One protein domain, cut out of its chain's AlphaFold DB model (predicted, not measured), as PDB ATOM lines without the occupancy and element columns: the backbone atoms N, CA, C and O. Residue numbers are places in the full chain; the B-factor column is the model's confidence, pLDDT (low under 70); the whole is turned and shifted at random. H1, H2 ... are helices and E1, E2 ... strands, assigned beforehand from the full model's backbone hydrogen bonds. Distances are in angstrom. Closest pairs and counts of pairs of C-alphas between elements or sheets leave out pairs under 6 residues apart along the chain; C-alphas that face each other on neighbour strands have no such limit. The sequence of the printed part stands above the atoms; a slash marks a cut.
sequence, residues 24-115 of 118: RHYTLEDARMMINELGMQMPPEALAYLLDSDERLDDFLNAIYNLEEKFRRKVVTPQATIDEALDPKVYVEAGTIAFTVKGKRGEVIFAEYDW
ATOM      1  N   ARG A  24     256.800 220.806 262.620       63.16
ATOM      2  CA  ARG A  24     256.931 220.754 264.065       63.16
ATOM      3  C   ARG A  24     256.614 222.158 264.577       63.16
ATOM      4  O   ARG A  24     257.294 223.098 264.178       63.16
ATOM      5  N   HIS A  25     255.537 222.288 265.342       80.88
ATOM      6  CA  HIS A  25     255.216 223.535 266.014       80.88
ATOM      7  C   HIS A  25     256.096 223.595 267.257       80.88
ATOM      8  O   HIS A  25     255.956 222.752 268.142       80.88
ATOM      9  N   TYR A  26     257.055 224.517 267.257       88.56
ATOM     10  CA  TYR A  26     257.827 224.864 268.437       88.56
ATOM     11  C   TYR A  26     256.898 225.470 269.485       88.56
ATOM     12  O   TYR A  26     255.965 226.207 269.163       88.56
ATOM     13  N   THR A  27     257.158 225.118 270.730       93.19
ATOM     14  CA  THR A  27     256.467 225.609 271.916       93.19
ATOM     15  C   THR A  27     257.280 226.720 272.575       93.19
ATOM     16  O   THR A  27     258.478 226.864 272.327       93.19
ATOM     17  N   LEU A  28     256.653 227.475 273.479       92.62
ATOM     18  CA  LEU A  28     257.360 228.459 274.305       92.62
ATOM     19  C   LEU A  28     258.494 227.823 275.129       92.62
ATOM     20  O   LEU A  28     259.503 228.469 275.393       92.62
ATOM     21  N   GLU A  29     258.360 226.553 275.518       93.44
ATOM     22  CA  GLU A  29     259.417 225.817 276.217       93.44
ATOM     23  C   GLU A  29     260.622 225.555 275.302       93.44
ATOM     24  O   GLU A  29     261.758 225.781 275.716       93.44
ATOM     25  N   ASP A  30     260.382 225.200 274.033       93.31
ATOM     26  CA  ASP A  30     261.446 225.081 273.029       93.31
ATOM     27  C   ASP A  30     262.172 226.427 272.842       93.31
ATOM     28  O   ASP A  30     263.398 226.463 272.766       93.31
ATOM     29  N   ALA A  31     261.432 227.545 272.822       93.44
ATOM     30  CA  ALA A  31     262.015 228.888 272.760       93.44
ATOM     31  C   ALA A  31     262.934 229.164 273.955       93.44
ATOM     32  O   ALA A  31     264.074 229.592 273.778       93.44
ATOM     33  N   ARG A  32     262.467 228.863 275.176       94.50
ATOM     34  CA  ARG A  32     263.260 229.014 276.406       94.50
ATOM     35  C   ARG A  32     264.525 228.159 276.362       94.50
ATOM     36  O   ARG A  32     265.579 228.638 276.768       94.50
ATOM     37  N   MET A  33     264.446 226.924 275.866       93.19
ATOM     38  CA  MET A  33     265.613 226.048 275.718       93.19
ATOM     39  C   MET A  33     266.640 226.623 274.738       93.19
ATOM     40  O   MET A  33     267.805 226.766 275.110       93.19
ATOM     41  N   MET A  34     266.207 227.014 273.534       94.00
ATOM     42  CA  MET A  34     267.083 227.604 272.515       94.00
ATOM     43  C   MET A  34     267.746 228.892 273.011       94.00
ATOM     44  O   MET A  34     268.954 229.073 272.864       94.00
ATOM     45  N   ILE A  35     266.971 229.786 273.632       94.06
ATOM     46  CA  ILE A  35     267.489 231.048 274.171       94.06
ATOM     47  C   ILE A  35     268.454 230.788 275.330       94.06
ATOM     48  O   ILE A  35     269.479 231.451 275.398       94.06
ATOM     49  N   ASN A  36     268.184 229.826 276.218       91.88
ATOM     50  CA  ASN A  36     269.098 229.488 277.316       91.88
ATOM     51  C   ASN A  36     270.440 228.941 276.823       91.88
ATOM     52  O   ASN A  36     271.484 229.284 277.374       91.88
ATOM     53  N   GLU A  37     270.421 228.099 275.793       90.31
ATOM     54  CA  GLU A  37     271.631 227.531 275.198       90.31
ATOM     55  C   GLU A  37     272.519 228.625 274.589       90.31
ATOM     56  O   GLU A  37     273.705 228.726 274.907       90.31
ATOM     57  N   LEU A  38     271.923 229.497 273.772       88.44
ATOM     58  CA  LEU A  38     272.603 230.643 273.159       88.44
ATOM     59  C   LEU A  38     272.991 231.700 274.205       88.44
ATOM     60  O   LEU A  38     274.031 232.354 274.111       88.44
ATOM     61  N   GLY A  39     272.162 231.825 275.238       81.00
ATOM     62  CA  GLY A  39     272.262 232.781 276.328       81.00
ATOM     63  C   GLY A  39     273.417 232.541 277.287       81.00
ATOM     64  O   GLY A  39     273.755 233.448 278.041       81.00
ATOM     65  N   MET A  40     274.101 231.391 277.217       81.12
ATOM     66  CA  MET A  40     275.363 231.191 277.944       81.12
ATOM     67  C   MET A  40     276.438 232.224 277.566       81.12
ATOM     68  O   MET A  40     277.388 232.423 278.322       81.12
ATOM     69  N   GLN A  41     276.297 232.883 276.411       75.44
ATOM     70  CA  GLN A  41     277.200 233.929 275.924       75.44
ATOM     71  C   GLN A  41     276.695 235.355 276.225       75.44
ATOM     72  O   GLN A  41     277.330 236.326 275.817       75.44
ATOM     73  N   MET A  42     275.565 235.499 276.925       86.00
ATOM     74  CA  MET A  42     274.898 236.778 277.186       86.00
ATOM     75  C   MET A  42     275.020 237.222 278.655       86.00
ATOM     76  O   MET A  42     275.156 236.382 279.549       86.00
ATOM     77  N   PRO A  43     274.889 238.532 278.950       86.25
ATOM     78  CA  PRO A  43     274.657 239.006 280.310       86.25
ATOM     79  C   PRO A  43     273.371 238.400 280.911       86.25
ATOM     80  O   PRO A  43     272.363 238.298 280.203       86.25
ATOM     81  N   PRO A  44     273.348 238.058 282.214       88.62
ATOM     82  CA  PRO A  44     272.166 237.479 282.861       88.62
ATOM     83  C   PRO A  44     270.904 238.343 282.750       88.62
ATOM     84  O   PRO A  44     269.804 237.815 282.622       88.62
ATOM     85  N   GLU A  45     271.055 239.668 282.765       89.06
ATOM     86  CA  GLU A  45     269.948 240.624 282.638       89.06
ATOM     87  C   GLU A  45     269.297 240.566 281.249       89.06
ATOM     88  O   GLU A  45     268.073 240.583 281.136       89.06
ATOM     89  N   ALA A  46     270.109 240.440 280.196       88.12
ATOM     90  CA  ALA A  46     269.642 240.289 278.820       88.12
ATOM     91  C   ALA A  46     268.921 238.946 278.622       88.12
ATOM     92  O   ALA A  46     267.898 238.873 277.941       88.12
ATOM     93  N   LEU A  47     269.425 237.882 279.255       90.69
ATOM     94  CA  LEU A  47     268.773 236.575 279.241       90.69
ATOM     95  C   LEU A  47     267.422 236.625 279.969       90.69
ATOM     96  O   LEU A  47     266.409 236.196 279.421       90.69
ATOM     97  N   ALA A  48     267.388 237.200 281.173       90.62
ATOM     98  CA  ALA A  48     266.158 237.373 281.939       90.62
ATOM     99  C   ALA A  48     265.121 238.194 281.160       90.62
ATOM    100  O   ALA A  48     263.963 237.794 281.089       90.62
ATOM    101  N   TYR A  49     265.549 239.281 280.510       90.69
ATOM    102  CA  TYR A  49     264.693 240.112 279.668       90.69
ATOM    103  C   TYR A  49     263.947 239.284 278.612       90.69
ATOM    104  O   TYR A  49     262.722 239.360 278.528       90.69
ATOM    105  N   LEU A  50     264.647 238.440 277.847       90.75
ATOM    106  CA  LEU A  50     264.012 237.623 276.809       90.75
ATOM    107  C   LEU A  50     263.053 236.571 277.378       90.75
ATOM    108  O   LEU A  50     261.988 236.343 276.812       90.75
ATOM    109  N   LEU A  51     263.409 235.952 278.505       92.25
ATOM    110  CA  LEU A  51     262.638 234.856 279.101       92.25
ATOM    111  C   LEU A  51     261.401 235.312 279.895       92.25
ATOM    112  O   LEU A  51     260.570 234.473 280.252       92.25
ATOM    113  N   ASP A  52     261.284 236.605 280.196       90.62
ATOM    114  CA  ASP A  52     260.226 237.168 281.048       90.62
ATOM    115  C   ASP A  52     258.908 237.455 280.301       90.62
ATOM    116  O   ASP A  52     257.886 237.718 280.926       90.62
ATOM    117  N   SER A  53     258.893 237.387 278.965       91.19
ATOM    118  CA  SER A  53     257.679 237.638 278.173       91.19
ATOM    119  C   SER A  53     257.403 236.515 277.187       91.19
ATOM    120  O   SER A  53     258.218 236.251 276.304       91.19
ATOM    121  N   ASP A  54     256.216 235.915 277.290       92.38
ATOM    122  CA  ASP A  54     255.734 234.933 276.316       92.38
ATOM    123  C   ASP A  54     255.629 235.538 274.906       92.38
ATOM    124  O   ASP A  54     255.922 234.853 273.934       92.38
ATOM    125  N   GLU A  55     255.340 236.839 274.787       92.50
ATOM    126  CA  GLU A  55     255.340 237.556 273.503       92.50
ATOM    127  C   GLU A  55     256.740 237.572 272.868       92.50
ATOM    128  O   GLU A  55     256.888 237.268 271.690       92.50
ATOM    129  N   ARG A  56     257.795 237.823 273.658       92.25
ATOM    130  CA  ARG A  56     259.184 237.802 273.155       92.25
ATOM    131  C   ARG A  56     259.626 236.400 272.741       92.25
ATOM    132  O   ARG A  56     260.385 236.249 271.782       92.25
ATOM    133  N   LEU A  57     259.157 235.384 273.463       93.69
ATOM    134  CA  LEU A  57     259.390 233.983 273.124       93.69
ATOM    135  C   LEU A  57     258.663 233.595 271.830       93.69
ATOM    136  O   LEU A  57     259.269 232.957 270.969       93.69
ATOM    137  N   ASP A  58     257.412 234.013 271.652       92.44
ATOM    138  CA  ASP A  58     256.664 233.810 270.406       92.44
ATOM    139  C   ASP A  58     257.328 234.536 269.227       92.44
ATOM    140  O   ASP A  58     257.493 233.953 268.153       92.44
ATOM    141  N   ASP A  59     257.795 235.770 269.426       92.00
ATOM    142  CA  ASP A  59     258.552 236.519 268.420       92.00
ATOM    143  C   ASP A  59     259.847 235.802 268.027       92.00
ATOM    144  O   ASP A  59     260.180 235.715 266.840       92.00
ATOM    145  N   PHE A  60     260.548 235.214 269.001       94.50
ATOM    146  CA  PHE A  60     261.726 234.390 268.739       94.50
ATOM    147  C   PHE A  60     261.380 233.173 267.873       94.50
ATOM    148  O   PHE A  60     262.073 232.875 266.899       94.50
ATOM    149  N   LEU A  61     260.280 232.477 268.174       94.06
ATOM    150  CA  LEU A  61     259.831 231.339 267.368       94.06
ATOM    151  C   LEU A  61     259.426 231.762 265.953       94.06
ATOM    152  O   LEU A  61     259.787 231.091 264.986       94.06
ATOM    153  N   ASN A  62     258.736 232.893 265.812       92.31
ATOM    154  CA  ASN A  62     258.393 233.468 264.513       92.31
ATOM    155  C   ASN A  62     259.652 233.772 263.689       92.31
ATOM    156  O   ASN A  62     259.713 233.446 262.500       92.31
ATOM    157  N   ALA A  63     260.693 234.317 264.320       93.06
ATOM    158  CA  ALA A  63     261.993 234.528 263.696       93.06
ATOM    159  C   ALA A  63     262.652 233.212 263.235       93.06
ATOM    160  O   ALA A  63     263.186 233.148 262.123       93.06
ATOM    161  N   ILE A  64     262.553 232.140 264.029       94.44
ATOM    162  CA  ILE A  64     263.022 230.800 263.645       94.44
ATOM    163  C   ILE A  64     262.255 230.265 262.431       94.44
ATOM    164  O   ILE A  64     262.884 229.818 261.471       94.44
ATOM    165  N   TYR A  65     260.923 230.343 262.410       91.81
ATOM    166  CA  TYR A  65     260.140 229.894 261.252       91.81
ATOM    167  C   TYR A  65     260.517 230.659 259.977       91.81
ATOM    168  O   TYR A  65     260.747 230.048 258.929       91.81
ATOM    169  N   ASN A  66     260.679 231.981 260.076       91.06
ATOM    170  CA  ASN A  66     261.131 232.819 258.963       91.06
ATOM    171  C   ASN A  66     262.531 232.411 258.473       91.06
ATOM    172  O   ASN A  66     262.811 232.397 257.267       91.06
ATOM    173  N   LEU A  67     263.423 232.054 259.398       91.94
ATOM    174  CA  LEU A  67     264.763 231.579 259.078       91.94
ATOM    175  C   LEU A  67     264.728 230.229 258.340       91.94
ATOM    176  O   LEU A  67     265.414 230.068 257.326       91.94
ATOM    177  N   GLU A  68     263.905 229.282 258.797       92.19
ATOM    178  CA  GLU A  68     263.713 227.985 258.138       92.19
ATOM    179  C   GLU A  68     263.144 228.129 256.727       92.19
ATOM    180  O   GLU A  68     263.616 227.469 255.794       92.19
ATOM    181  N   GLU A  69     262.181 229.035 256.540       91.12
ATOM    182  CA  GLU A  69     261.626 229.352 255.225       91.12
ATOM    183  C   GLU A  69     262.706 229.933 254.299       91.12
ATOM    184  O   GLU A  69     262.890 229.462 253.168       91.12
ATOM    185  N   LYS A  70     263.490 230.900 254.795       88.62
ATOM    186  CA  LYS A  70     264.595 231.530 254.053       88.62
ATOM    187  C   LYS A  70     265.657 230.515 253.632       88.62
ATOM    188  O   LYS A  70     266.184 230.592 252.518       88.62
ATOM    189  N   PHE A  71     265.978 229.558 254.499       88.12
ATOM    190  CA  PHE A  71     266.990 228.532 254.240       88.12
ATOM    191  C   PHE A  71     266.420 227.319 253.489       88.12
ATOM    192  O   PHE A  71     267.190 226.520 252.949       88.12
ATOM    193  N   ARG A  72     265.086 227.207 253.408       89.12
ATOM    194  CA  ARG A  72     264.336 226.061 252.869       89.12
ATOM    195  C   ARG A  72     264.754 224.731 253.497       89.12
ATOM    196  O   ARG A  72     264.785 223.701 252.821       89.12
ATOM    197  N   ARG A  73     265.116 224.759 254.779       89.12
ATOM    198  CA  ARG A  73     265.487 223.590 255.583       89.12
ATOM    199  C   ARG A  73     265.215 223.865 257.054       89.12
ATOM    200  O   ARG A  73     265.158 225.022 257.456       89.12
ATOM    201  N   LYS A  74     265.121 222.796 257.841       89.75
ATOM    202  CA  LYS A  74     265.094 222.908 259.296       89.75
ATOM    203  C   LYS A  74     266.417 223.474 259.811       89.75
ATOM    204  O   LYS A  74     267.475 223.087 259.314       89.75
ATOM    205  N   VAL A  75     266.324 224.411 260.750       92.19
ATOM    206  CA  VAL A  75     267.473 225.029 261.437       92.19
ATOM    207  C   VAL A  75     267.538 224.627 262.902       92.19
ATOM    208  O   VAL A  75     268.576 224.803 263.522       92.19
ATOM    209  N   VAL A  76     266.453 224.056 263.431       91.75
ATOM    210  CA  VAL A  76     266.388 223.521 264.791       91.75
ATOM    211  C   VAL A  76     266.486 221.997 264.761       91.75
ATOM    212  O   VAL A  76     265.824 221.327 263.958       91.75
ATOM    213  N   THR A  77     267.293 221.444 265.657       89.69
ATOM    214  CA  THR A  77     267.495 220.007 265.836       89.69
ATOM    215  C   THR A  77     266.257 219.323 266.443       89.69
ATOM    216  O   THR A  77     265.334 219.969 266.962       89.69
ATOM    217  N   PRO A  78     266.198 217.978 266.442       85.94
ATOM    218  CA  PRO A  78     265.191 217.237 267.194       85.94
ATOM    219  C   PRO A  78     265.135 217.597 268.691       85.94
ATOM    220  O   PRO A  78     264.064 217.490 269.284       85.94
ATOM    221  N   GLN A  79     266.229 218.083 269.274       86.88
ATOM    222  CA  GLN A  79     266.373 218.424 270.691       86.88
ATOM    223  C   GLN A  79     265.990 219.874 271.029       86.88
ATOM    224  O   GLN A  79     266.209 220.286 272.160       86.88
ATOM    225  N   ALA A  80     265.409 220.621 270.081       87.56
ATOM    226  CA  ALA A  80     265.068 222.035 270.261       87.56
ATOM    227  C   ALA A  80     266.299 222.922 270.524       87.56
ATOM    228  O   ALA A  80     266.269 223.814 271.361       87.56
ATOM    229  N   THR A  81     267.376 222.668 269.779       91.44
ATOM    230  CA  THR A  81     268.589 223.500 269.740       91.44
ATOM    231  C   THR A  81     268.807 224.025 268.326       91.44
ATOM    232  O   THR A  81     268.380 223.378 267.363       91.44
ATOM    233  N   ILE A  82     269.447 225.184 268.154       91.31
ATOM    234  CA  ILE A  82     269.810 225.658 266.806       91.31
ATOM    235  C   ILE A  82     270.992 224.825 266.296       91.31
ATOM    236  O   ILE A  82     271.956 224.602 267.017       91.31
ATOM    237  N   ASP A  83     270.917 224.350 265.051       93.00
ATOM    238  CA  ASP A  83     271.952 223.528 264.415       93.00
ATOM    239  C   ASP A  83     273.324 224.224 264.469       93.00
ATOM    240  O   ASP A  83     273.534 225.249 263.821       93.00
ATOM    241  N   GLU A  84     274.278 223.645 265.202       90.31
ATOM    242  CA  GLU A  84     275.639 224.174 265.364       90.31
ATOM    243  C   GLU A  84     276.376 224.360 264.028       90.31
ATOM    244  O   GLU A  84     277.251 225.219 263.911       90.31
ATOM    245  N   ALA A  85     276.010 223.612 262.977       91.31
ATOM    246  CA  ALA A  85     276.590 223.787 261.646       91.31
ATOM    247  C   ALA A  85     276.262 225.160 261.028       91.31
ATOM    248  O   ALA A  85     276.888 225.572 260.045       91.31
ATOM    249  N   LEU A  86     275.265 225.856 261.578       91.81
ATOM    250  CA  LEU A  86     274.935 227.234 261.255       91.81
ATOM    251  C   LEU A  86     275.766 228.254 262.039       91.81
ATOM    252  O   LEU A  86     275.573 229.431 261.785       91.81
ATOM    253  N   ASP A  87     276.683 227.856 262.926       93.19
ATOM    254  CA  ASP A  87     277.500 228.772 263.746       93.19
ATOM    255  C   ASP A  87     276.639 229.876 264.406       93.19
ATOM    256  O   ASP A  87     276.834 231.057 264.100       93.19
ATOM    257  N   PRO A  88     275.609 229.511 265.205       92.94
ATOM    258  CA  PRO A  88     274.713 230.487 265.804       92.94
ATOM    259  C   PRO A  88     275.446 231.342 266.842       92.94
ATOM    260  O   PRO A  88     276.193 230.816 267.667       92.94
ATOM    261  N   LYS A  89     275.227 232.660 266.819       92.00
ATOM    262  CA  LYS A  89     275.851 233.600 267.764       92.00
ATOM    263  C   LYS A  89     274.838 234.569 268.331       92.00
ATOM    264  O   LYS A  89     273.787 234.815 267.738       92.00
ATOM    265  N   VAL A  90     275.198 235.134 269.477       92.50
ATOM    266  CA  VAL A  90     274.463 236.235 270.085       92.50
ATOM    267  C   VAL A  90     275.386 237.428 270.242       92.50
ATOM    268  O   VAL A  90     276.498 237.302 270.751       92.50
ATOM    269  N   TYR A  91     274.901 238.586 269.821       90.25
ATOM    270  CA  TYR A  91     275.552 239.869 270.018       90.25
ATOM    271  C   TYR A  91     274.722 240.691 270.988       90.25
ATOM    272  O   TYR A  91     273.503 240.786 270.848       90.25
ATOM    273  N   VAL A  92     275.393 241.277 271.973       89.19
ATOM    274  CA  VAL A  92     274.782 242.189 272.936       89.19
ATOM    275  C   VAL A  92     275.589 243.479 272.900       89.19
ATOM    276  O   VAL A  92     276.687 243.544 273.451       89.19
ATOM    277  N   GLU A  93     275.069 244.491 272.213       83.94
ATOM    278  CA  GLU A  93     275.733 245.785 272.033       83.94
ATOM    279  C   GLU A  93     274.750 246.925 272.286       83.94
ATOM    280  O   GLU A  93     273.633 246.891 271.790       83.94
ATOM    281  N   ALA A  94     275.178 247.942 273.047       73.62
ATOM    282  CA  ALA A  94     274.524 249.253 273.170       73.62
ATOM    283  C   ALA A  94     272.984 249.244 273.305       73.62
ATOM    284  O   ALA A  94     272.307 250.139 272.808       73.62
ATOM    285  N   GLY A  95     272.445 248.258 274.023       80.56
ATOM    286  CA  GLY A  95     271.016 248.127 274.265       80.56
ATOM    287  C   GLY A  95     270.240 247.342 273.205       80.56
ATOM    288  O   GLY A  95     269.033 247.513 273.069       80.56
ATOM    289  N   THR A  96     270.915 246.464 272.470       89.50
ATOM    290  CA  THR A  96     270.298 245.557 271.505       89.50
ATOM    291  C   THR A  96     270.829 244.141 271.710       89.50
ATOM    292  O   THR A  96     272.023 243.941 271.949       89.50
ATOM    293  N   ILE A  97     269.939 243.151 271.619       90.69
ATOM    294  CA  ILE A  97     270.278 241.723 271.590       90.69
ATOM    295  C   ILE A  97     269.983 241.208 270.186       90.69
ATOM    296  O   ILE A  97     268.834 241.255 269.752       90.69
ATOM    297  N   ALA A  98     270.991 240.692 269.489       92.50
ATOM    298  CA  ALA A  98     270.848 240.157 268.141       92.50
ATOM    299  C   ALA A  98     271.297 238.698 268.075       92.50
ATOM    300  O   ALA A  98     272.392 238.350 268.514       92.50
ATOM    301  N   PHE A  99     270.469 237.852 267.471       93.31
ATOM    302  CA  PHE A  99     270.780 236.455 267.201       93.31
ATOM    303  C   PHE A  99     271.124 236.267 265.731       93.31
ATOM    304  O   PHE A  99     270.382 236.700 264.841       93.31
ATOM    305  N   THR A 100     272.233 235.583 265.468       94.00
ATOM    306  CA  THR A 100     272.737 235.374 264.116       94.00
ATOM    307  C   THR A 100     272.978 233.910 263.809       94.00
ATOM    308  O   THR A 100     273.152 233.078 264.695       94.00
ATOM    309  N   VAL A 101     272.987 233.603 262.514       94.94
ATOM    310  CA  VAL A 101     273.463 232.338 261.960       94.94
ATOM    311  C   VAL A 101     274.256 232.579 260.681       94.94
ATOM    312  O   VAL A 101     274.005 233.511 259.913       94.94
ATOM    313  N   LYS A 102     275.174 231.678 260.371       93.25
ATOM    314  CA  LYS A 102     275.907 231.622 259.114       93.25
ATOM    315  C   LYS A 102     275.034 231.080 257.983       93.25
ATOM    316  O   LYS A 102     274.697 229.900 257.899       93.25
ATOM    317  N   GLY A 103     274.706 231.960 257.046       87.31
ATOM    318  CA  GLY A 103     274.098 231.619 255.767       87.31
ATOM    319  C   GLY A 103     275.126 231.360 254.661       87.31
ATOM    320  O   GLY A 103     276.334 231.529 254.815       87.31
ATOM    321  N   LYS A 104     274.630 231.005 253.468       82.44
ATOM    322  CA  LYS A 104     275.470 230.747 252.278       82.44
ATOM    323  C   LYS A 104     276.291 231.957 251.815       82.44
ATOM    324  O   LYS A 104     277.284 231.779 251.122       82.44
ATOM    325  N   ARG A 105     275.829 233.173 252.118       83.19
ATOM    326  CA  ARG A 105     276.418 234.443 251.654       83.19
ATOM    327  C   ARG A 105     277.028 235.274 252.786       83.19
ATOM    328  O   ARG A 105     277.364 236.427 252.552       83.19
ATOM    329  N   GLY A 106     277.152 234.703 253.981       88.50
ATOM    330  CA  GLY A 106     277.612 235.412 255.172       88.50
ATOM    331  C   GLY A 106     276.663 235.237 256.349       88.50
ATOM    332  O   GLY A 106     275.742 234.421 256.303       88.50
ATOM    333  N   GLU A 107     276.925 236.000 257.398       91.44
ATOM    334  CA  GLU A 107     276.137 236.017 258.624       91.44
ATOM    335  C   GLU A 107     274.774 236.690 258.412       91.44
ATOM    336  O   GLU A 107     274.631 237.624 257.621       91.44
ATOM    337  N   VAL A 108     273.751 236.155 259.069       92.94
ATOM    338  CA  VAL A 108     272.359 236.583 258.958       92.94
ATOM    339  C   VAL A 108     271.818 236.777 260.362       92.94
ATOM    340  O   VAL A 108     271.701 235.804 261.100       92.94
ATOM    341  N   ILE A 109     271.439 238.009 260.690       93.38
ATOM    342  CA  ILE A 109     270.617 238.302 261.866       93.38
ATOM    343  C   ILE A 109     269.213 237.757 261.590       93.38
ATOM    344  O   ILE A 109     268.645 238.026 260.525       93.38
ATOM    345  N   PHE A 110     268.686 236.943 262.501       92.31
ATOM    346  CA  PHE A 110     267.338 236.385 262.377       92.31
ATOM    347  C   PHE A 110     266.371 236.920 263.433       92.31
ATOM    348  O   PHE A 110     265.189 237.025 263.128       92.31
ATOM    349  N   ALA A 111     266.861 237.305 264.612       92.62
ATOM    350  CA  ALA A 111     266.073 237.946 265.658       92.62
ATOM    351  C   ALA A 111     266.869 239.099 266.276       92.62
ATOM    352  O   ALA A 111     268.084 238.989 266.444       92.62
ATOM    353  N   GLU A 112     266.183 240.187 266.605       93.12
ATOM    354  CA  GLU A 112     266.772 241.395 267.177       93.12
ATOM    355  C   GLU A 112     265.785 242.013 268.168       93.12
ATOM    356  O   GLU A 112     264.584 242.059 267.895       93.12
ATOM    357  N   TYR A 113     266.286 242.457 269.319       91.25
ATOM    358  CA  TYR A 113     265.477 243.002 270.402       91.25
ATOM    359  C   TYR A 113     266.112 244.261 270.968       91.25
ATOM    360  O   TYR A 113     267.278 244.238 271.364       91.25
ATOM    361  N   ASP A 114     265.311 245.313 271.105       88.88
ATOM    362  CA  ASP A 114     265.687 246.488 271.881       88.88
ATOM    363  C   ASP A 114     265.684 246.116 273.368       88.88
ATOM    364  O   ASP A 114     264.649 245.794 273.959       88.88
ATOM    365  N   TRP A 115     266.866 246.125 273.970       82.06
ATOM    366  CA  TRP A 115     267.114 245.884 275.380       82.06
ATOM    367  C   TRP A 115     267.633 247.172 276.010       82.06
ATOM    368  O   TRP A 115     268.823 247.458 275.991       82.06
TER     369      TRP A 115
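AT A GLANCE: This is residues 24 to 115 of the 118 residues of an uncharacterized protein of Bacteroidetes bacterium (UniProt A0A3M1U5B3). A strongly twisted sheet of three strands makes a wall, and the long helix H3 runs along its edge strand E3 over one face. H1 and H2 fold into a helical hairpin at the end of the wall where H3 begins, H1 making a corner with the first part of H3, and a long stretch without named elements, residues 72 to 88, leads from the end of H3 to E1. The printed part has 92 residues, with three named helices and then three named strands, in the order H1, H2, H3, E1, E2, E3. The sheet runs E1, E2, E3, antiparallel throughout, and the class is mixed, helices and strands. The whole is compact, with a radius of gyration of the C-alphas of 12.2 A and a rounded outline of 33 by 28 by 19 A.

HOW THE PARTS SIT: Begin with H1, residues 28 to 39, and H2, residues 44 to 51: this hairpin touches closest at the C-alphas of Gly 39 and Leu 47, 5.9 A apart, with a shallow tilt of 22 degrees, opposite ways. Go on to H3, residues 54 to 71, which H1 touches with residues 28 to 32 alone, about perpendicular at 78 degrees; their closest C-alphas, of Ala 31 and Leu 57, are 5.7 A apart. H2 and H3 only just touch, only at the corner by their link, with 3 pairs of C-alphas within 8 A, the closest those of Leu 50 and Arg 56 at 6.1 A. The strands E1, residues 89 to 93, E2, residues 96 to 103, and E3, residues 106 to 114, form a meander, each strand the antiparallel neighbour of the one before. In the hairpin of E1 and E2, look at N 91 and O 98, 2.8 A apart and within hydrogen-bond range; in that of E2 and E3, at N 99 and O 111, also 2.8 A. The arrangement is one of two layers, helices on one face of a sheet: H2 and H3 on one face of the sheet E1, E2, E3. H3 lies over E3 at a height over the sheet of 9.6 A and runs along the strands, 16 degrees from E3 on the local plane; the closest C-alphas of H3 and E3 are those of Ala 63 and Ala 111, 5.7 A apart. H1 only grazes the sheet with residues 35 to 39. In H1, H2 and H3 every O i to N i+4 pair is within hydrogen-bond range.

IN THESE COORDINATES: Find C-alpha 28 at (257.360, 228.459, 274.305); from there H1 runs 15.6 A to C-alpha 39. H2 covers 10.6 A from residue 44 to 51. H3 starts at C-alpha 54, (255.734, 234.933, 276.316), and runs 25.6 A to C-alpha 71. E1 is 12.9 A long from residue 89 to 93, and E2 21.4 A from 96 to 103. E3, 23.3 A from residue 106, bends by 57 degrees at residue 111 and ends at C-alpha 114, (265.687, 246.488, 271.881).

THE WHOLE: The two C-alphas farthest apart, of Arg 24 and Ala 94, are 34.7 A from each other. The printed part has no cut; the link from H3 to E1 is long, with 17 residues, and the other links are tight. The mean pLDDT of the printed part is 89.8, and residue 24 alone is under 70.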